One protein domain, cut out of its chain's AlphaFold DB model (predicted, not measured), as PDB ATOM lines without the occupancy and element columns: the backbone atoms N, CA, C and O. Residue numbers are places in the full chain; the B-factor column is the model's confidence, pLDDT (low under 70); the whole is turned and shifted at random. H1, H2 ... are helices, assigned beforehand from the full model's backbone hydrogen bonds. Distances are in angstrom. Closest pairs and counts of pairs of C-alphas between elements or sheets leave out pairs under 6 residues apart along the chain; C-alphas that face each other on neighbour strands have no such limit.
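Overview. This is residues 73 to 123 of the 123 residues of the protein "Flagellar biosynthesis anti-sigma factor FlgM" of Planctomycetes bacterium (UniProt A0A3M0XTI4). The longest helix, H3, makes one long arm of a wide, open, flat U; H2 makes the base, H1 the shorter other arm, and the space between the arms is empty. The 51 printed residues hold three named helices, H1, H2, H3 along the chain, and no named strand; the class is all helix. The whole is extended, with a radius of gyration of the C-alphas of 16.3 A and spans of 38 by 38 by 12 A.

Arrangement. H3, residues 105 to 121, is apart from H2, residues 87 to 98, and a short link of 6 residues joins them. H1, residues 73 to 81, is apart from H2 and from H3; its link to H2, 5 residues, is tight. Residues 103 to 123, of which 105 to 121 belong to H3, stand free, and so do residues 73 to 91 and 95 to 100. In H1, H2 and H3 every O i to N i+4 pair is within hydrogen-bond range.

Along the chain. H3 is 24.4 A long, from C-alpha 105 at (230.767, 207.010, 101.150) to C-alpha 121 at (231.045, 223.411, 119.208). H2 measures 16.4 A and H1 12.2 A, beginning at C-alpha 73 (260.831, 229.916, 117.899).

Size, cuts and confidence. The C-alphas farthest apart, of Ala 73 and Glu 105, are 41.3 A apart. The printed part has no cut and no long link. The model's pLDDT is under 70 at residues 122 to 123.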
ATOM      1  N   ALA A  73     259.927 230.986 117.487       92.75
ATOM      2  CA  ALA A  73     260.831 229.916 117.899       92.75
ATOM      3  C   ALA A  73     260.063 228.616 118.186       92.75
ATOM      4  O   ALA A  73     260.499 227.540 117.762       92.75
ATOM      5  N   LEU A  74     258.886 228.713 118.813       92.75
ATOM      6  CA  LEU A  74     257.993 227.568 119.019       92.75
ATOM      7  C   LEU A  74     257.521 226.974 117.686       92.75
ATOM      8  O   LEU A  74     257.593 225.758 117.487       92.75
ATOM      9  N   PHE A  75     257.092 227.817 116.749       94.50
ATOM     10  CA  PHE A  75     256.653 227.384 115.423       94.50
ATOM     11  C   PHE A  75     257.776 226.697 114.631       94.50
ATOM     12  O   PHE A  75     257.588 225.594 114.111       94.50
ATOM     13  N   LEU A  76     258.973 227.290 114.598       93.38
ATOM     14  CA  LEU A  76     260.143 226.696 113.945       93.38
ATOM     15  C   LEU A  76     260.552 225.370 114.593       93.38
ATOM     16  O   LEU A  76     260.937 224.439 113.884       93.38
ATOM     17  N   SER A  77     260.443 225.257 115.920       90.81
ATOM     18  CA  SER A  77     260.678 223.994 116.625       90.81
ATOM     19  C   SER A  77     259.690 222.917 116.178       90.81
ATOM     20  O   SER A  77     260.110 221.801 115.875       90.81
ATOM     21  N   ARG A  78     258.396 223.247 116.063       90.38
ATOM     22  CA  ARG A  78     257.375 222.307 115.567       90.38
ATOM     23  C   ARG A  78     257.656 221.863 114.132       90.38
ATOM     24  O   ARG A  78     257.560 220.676 113.850       90.38
ATOM     25  N   ILE A  79     258.061 222.779 113.248       89.44
ATOM     26  CA  ILE A  79     258.448 222.432 111.868       89.44
ATOM     27  C   ILE A  79     259.652 221.487 111.857       89.44
ATOM     28  O   ILE A  79     259.642 220.497 111.136       89.44
ATOM     29  N   ARG A  80     260.686 221.766 112.659       88.44
ATOM     30  CA  ARG A  80     261.893 220.920 112.726       88.44
ATOM     31  C   ARG A  80     261.618 219.528 113.290       88.44
ATOM     32  O   ARG A  80     262.308 218.585 112.923       88.44
ATOM     33  N   GLN A  81     260.648 219.413 114.193       87.56
ATOM     34  CA  GLN A  81     260.207 218.141 114.770       87.56
ATOM     35  C   GLN A  81     259.201 217.403 113.881       87.56
ATOM     36  O   GLN A  81     258.916 216.231 114.132       87.56
ATOM     37  N   ALA A  82     258.651 218.066 112.858       83.94
ATOM     38  CA  ALA A  82     257.743 217.417 111.938       83.94
ATOM     39  C   ALA A  82     258.493 216.280 111.225       83.94
ATOM     40  O   ALA A  82     259.595 216.491 110.709       83.94
ATOM     41  N   PRO A  83     257.927 215.062 111.197       80.19
ATOM     42  CA  PRO A  83     258.539 213.967 110.470       80.19
ATOM     43  C   PRO A  83     258.672 214.347 108.995       80.19
ATOM     44  O   PRO A  83     257.824 215.058 108.447       80.19
ATOM     45  N   ALA A  84     259.723 213.838 108.349       84.06
ATOM     46  CA  ALA A  84     259.883 213.976 106.909       84.06
ATOM     47  C   ALA A  84     258.583 213.574 106.195       84.06
ATOM     48  O   ALA A  84     257.878 212.653 106.629       84.06
ATOM     49  N   ILE A  85     258.261 214.283 105.108       87.31
ATOM     50  CA  ILE A  85     257.052 214.027 104.324       87.31
ATOM     51  C   ILE A  85     257.000 212.534 103.997       87.31
ATOM     52  O   ILE A  85     257.932 211.967 103.425       87.31
ATOM     53  N   ARG A  86     255.890 211.890 104.367       89.38
ATOM     54  CA  ARG A  86     255.635 210.481 104.063       89.38
ATOM     55  C   ARG A  86     255.272 210.351 102.586       89.38
ATOM     56  O   ARG A  86     254.102 210.176 102.254       89.38
ATOM     57  N   GLN A  87     256.274 210.466 101.716       92.81
ATOM     58  CA  GLN A  87     256.102 210.559 100.265       92.81
ATOM     59  C   GLN A  87     255.239 209.417  99.706       92.81
ATOM     60  O   GLN A  87     254.295 209.673  98.974       92.81
ATOM     61  N   ALA A  88     255.447 208.184 100.179       91.69
ATOM     62  CA  ALA A  88     254.647 207.028  99.772       91.69
ATOM     63  C   ALA A  88     253.138 207.173 100.065       91.69
ATOM     64  O   ALA A  88     252.306 206.744  99.268       91.69
ATOM     65  N   LEU A  89     252.765 207.784 101.199       93.25
ATOM     66  CA  LEU A  89     251.358 208.041 101.520       93.25
ATOM     67  C   LEU A  89     250.783 209.113 100.592       93.25
ATOM     68  O   LEU A  89     249.659 208.972 100.121       93.25
ATOM     69  N   VAL A  90     251.561 210.162 100.322       94.69
ATOM     70  CA  VAL A  90     251.165 211.246  99.414       94.69
ATOM     71  C   VAL A  90     250.938 210.707  98.005       94.69
ATOM     72  O   VAL A  90     249.897 210.985  97.414       94.69
ATOM     73  N   ASP A  91     251.867 209.906  97.490       96.25
ATOM     74  CA  ASP A  91     251.776 209.335  96.146       96.25
ATOM     75  C   ASP A  91     250.573 208.396  96.022       96.25
ATOM     76  O   ASP A  91     249.814 208.487  95.056       96.25
ATOM     77  N   ARG A  92     250.335 207.559  97.041       95.62
ATOM     78  CA  ARG A  92     249.153 206.695  97.103       95.62
ATOM     79  C   ARG A  92     247.860 207.509  97.079       95.62
ATOM     80  O   ARG A  92     246.994 207.243  96.254       95.62
ATOM     81  N   VAL A  93     247.728 208.497  97.964       94.94
ATOM     82  CA  VAL A  93     246.521 209.333  98.039       94.94
ATOM     83  C   VAL A  93     246.310 210.093  96.731       94.94
ATOM     84  O   VAL A  93     245.194 210.136  96.223       94.94
ATOM     85  N   ARG A  94     247.376 210.631  96.129       95.44
ATOM     86  CA  ARG A  94     247.304 211.294  94.823       95.44
ATOM     87  C   ARG A  94     246.801 210.341  93.735       95.44
ATOM     88  O   ARG A  94     245.956 210.743  92.941       95.44
ATOM     89  N   SER A  95     247.276 209.096  93.722       96.50
ATOM     90  CA  SER A  95     246.788 208.066  92.798       96.50
ATOM     91  C   SER A  95     245.312 207.730  93.030       96.50
ATOM     92  O   SER A  95     244.572 207.598  92.060       96.50
ATOM     93  N   GLU A  96     244.867 207.601  94.284       95.38
ATOM     94  CA  GLU A  96     243.457 207.349  94.623       95.38
ATOM     95  C   GLU A  96     242.554 208.509  94.170       95.38
ATOM     96  O   GLU A  96     241.461 208.280  93.655       95.38
ATOM     97  N   ILE A  97     243.016 209.757  94.305       94.06
ATOM     98  CA  ILE A  97     242.276 210.946  93.851       94.06
ATOM     99  C   ILE A  97     242.161 210.959  92.324       94.06
ATOM    100  O   ILE A  97     241.071 211.147  91.795       94.06
ATOM    101  N   GLN A  98     243.262 210.720  91.607       94.25
ATOM    102  CA  GLN A  98     243.251 210.666  90.139       94.25
ATOM    103  C   GLN A  98     242.363 209.539  89.601       94.25
ATOM    104  O   GLN A  98     241.718 209.707  88.571       94.25
ATOM    105  N   ALA A  99     242.317 208.407  90.304       94.50
ATOM    106  CA  ALA A  99     241.446 207.286  89.973       94.50
ATOM    107  C   ALA A  99     239.976 207.511  90.381       94.50
ATOM    108  O   ALA A  99     239.137 206.665  90.081       94.50
ATOM    109  N   GLY A 100     239.661 208.602  91.090       91.38
ATOM    110  CA  GLY A 100     238.323 208.869  91.621       91.38
ATOM    111  C   GLY A 100     237.892 207.922  92.749       91.38
ATOM    112  O   GLY A 100     236.722 207.885  93.100       91.38
ATOM    113  N   THR A 101     238.813 207.147  93.327       92.81
ATOM    114  CA  THR A 101     238.525 206.156  94.383       92.81
ATOM    115  C   THR A 101     238.828 206.668  95.786       92.81
ATOM    116  O   THR A 101     238.579 205.979  96.777       92.81
ATOM    117  N   TYR A 102     239.368 207.882  95.898       91.69
ATOM    118  CA  TYR A 102     239.625 208.503  97.190       91.69
ATOM    119  C   TYR A 102     238.331 208.804  97.957       91.69
ATOM    120  O   TYR A 102     238.309 208.647  99.181       91.69
ATOM    121  N   GLU A 103     237.276 209.209  97.249       89.56
ATOM    122  CA  GLU A 103     235.968 209.572  97.795       89.56
ATOM    123  C   GLU A 103     235.093 208.325  97.954       89.56
ATOM    124  O   GLU A 103     234.374 207.907  97.057       89.56
ATOM    125  N   SER A 104     235.178 207.699  99.125       91.00
ATOM    126  CA  SER A 104     234.261 206.630  99.532       91.00
ATOM    127  C   SER A 104     233.130 207.198 100.387       91.00
ATOM    128  O   SER A 104     233.407 208.076 101.208       91.00
ATOM    129  N   GLU A 105     231.927 206.621 100.319       90.75
ATOM    130  CA  GLU A 105     230.767 207.010 101.150       90.75
ATOM    131  C   GLU A 105     231.135 207.161 102.635       90.75
ATOM    132  O   GLU A 105     230.905 208.206 103.237       90.75
ATOM    133  N   ALA A 106     231.866 206.193 103.196       90.31
ATOM    134  CA  ALA A 106     232.300 206.228 104.593       90.31
ATOM    135  C   ALA A 106     233.171 207.450 104.958       90.31
ATOM    136  O   ALA A 106     233.081 207.968 106.072       90.31
ATOM    137  N   LYS A 107     234.023 207.924 104.037       91.62
ATOM    138  CA  LYS A 107     234.863 209.117 104.253       91.62
ATOM    139  C   LYS A 107     234.028 210.395 104.186       91.62
ATOM    140  O   LYS A 107     234.291 211.315 104.956       91.62
ATOM    141  N   VAL A 108     233.039 210.437 103.294       93.25
ATOM    142  CA  VAL A 108     232.117 211.571 103.156       93.25
ATOM    143  C   VAL A 108     231.246 211.691 104.403       93.25
ATOM    144  O   VAL A 108     231.207 212.760 105.010       93.25
ATOM    145  N   ASP A 109     230.656 210.589 104.864       95.06
ATOM    146  CA  ASP A 109     229.858 210.558 106.092       95.06
ATOM    147  C   ASP A 109     230.674 210.980 107.317       95.06
ATOM    148  O   ASP A 109     230.203 211.730 108.173       95.06
ATOM    149  N   GLN A 110     231.921 210.512 107.413       95.94
ATOM    150  CA  GLN A 110     232.815 210.902 108.499       95.94
ATOM    151  C   GLN A 110     233.166 212.394 108.442       95.94
ATOM    152  O   GLN A 110     233.206 213.046 109.486       95.94
ATOM    153  N   ALA A 111     233.430 212.933 107.251       94.31
ATOM    154  CA  ALA A 111     233.702 214.356 107.072       94.31
ATOM    155  C   ALA A 111     232.478 215.207 107.442       94.31
ATOM    156  O   ALA A 111     232.623 216.186 108.170       94.31
ATOM    157  N   ALA A 112     231.279 214.792 107.022       95.25
ATOM    158  CA  ALA A 112     230.027 215.469 107.348       95.25
ATOM    159  C   ALA A 112     229.750 215.483 108.860       95.25
ATOM    160  O   ALA A 112     229.393 216.523 109.406       95.25
ATOM    161  N   LYS A 113     229.976 214.359 109.554       95.38
ATOM    162  CA  LYS A 113     229.825 214.278 111.019       95.38
ATOM    163  C   LYS A 113     230.781 215.209 111.753       95.38
ATOM    164  O   LYS A 113     230.342 215.961 112.611       95.38
ATOM    165  N   ARG A 114     232.066 215.203 111.386       94.19
ATOM    166  CA  ARG A 114     233.064 216.097 111.997       94.19
ATOM    167  C   ARG A 114     232.734 217.567 111.777       94.19
ATOM    168  O   ARG A 114     232.918 218.366 112.682       94.19
ATOM    169  N   LEU A 115     232.242 217.908 110.587       95.25
ATOM    170  CA  LEU A 115     231.810 219.268 110.295       95.25
ATOM    171  C   LEU A 115     230.612 219.670 111.166       95.25
ATOM    172  O   LEU A 115     230.606 220.768 111.706       95.25
ATOM    173  N   ALA A 116     229.620 218.790 111.328       95.19
ATOM    174  CA  ALA A 116     228.488 219.046 112.217       95.19
ATOM    175  C   ALA A 116     228.939 219.233 113.677       95.19
ATOM    176  O   ALA A 116     228.529 220.195 114.316       95.19
ATOM    177  N   GLU A 117     229.842 218.376 114.169       95.50
ATOM    178  CA  GLU A 117     230.441 218.503 115.506       95.50
ATOM    179  C   GLU A 117     231.178 219.841 115.690       95.50
ATOM    180  O   GLU A 117     231.049 220.471 116.735       95.50
ATOM    181  N   GLU A 118     231.939 220.288 114.685       93.44
ATOM    182  CA  GLU A 118     232.662 221.566 114.726       93.44
ATOM    183  C   GLU A 118     231.709 222.766 114.789       93.44
ATOM    184  O   GLU A 118     231.967 223.708 115.537       93.44
ATOM    185  N   LEU A 119     230.599 222.725 114.047       94.06
ATOM    186  CA  LEU A 119     229.588 223.783 114.058       94.06
ATOM    187  C   LEU A 119     228.803 223.824 115.374       94.06
ATOM    188  O   LEU A 119     228.555 224.915 115.882       94.06
ATOM    189  N   ASP A 120     228.468 222.666 115.948       90.38
ATOM    190  CA  ASP A 120     227.807 222.578 117.258       90.38
ATOM    191  C   ASP A 120     228.724 223.056 118.398       90.38
ATOM    192  O   ASP A 120     228.249 223.615 119.379       90.38
ATOM    193  N   LEU A 121     230.044 222.874 118.272       73.06
ATOM    194  CA  LEU A 121     231.045 223.411 119.208       73.06
ATOM    195  C   LEU A 121     231.255 224.927 119.077       73.06
ATOM    196  O   LEU A 121     231.812 225.543 119.988       73.06
ATOM    197  N   LEU A 122     230.868 225.510 117.941       63.38
ATOM    198  CA  LEU A 122     230.976 226.943 117.669       63.38
ATOM    199  C   LEU A 122     229.703 227.728 118.044       63.38
ATOM    200  O   LEU A 122     229.716 228.959 117.933       63.38
ATOM    201  N   GLY A 123     228.625 227.034 118.433       48.62
ATOM    202  CA  GLY A 123     227.332 227.592 118.857       48.62
ATOM    203  C   GLY A 123     227.160 227.634 120.370       48.62
ATOM    204  O   GLY A 123     226.490 228.585 120.835       48.62
TER     205      GLY A 123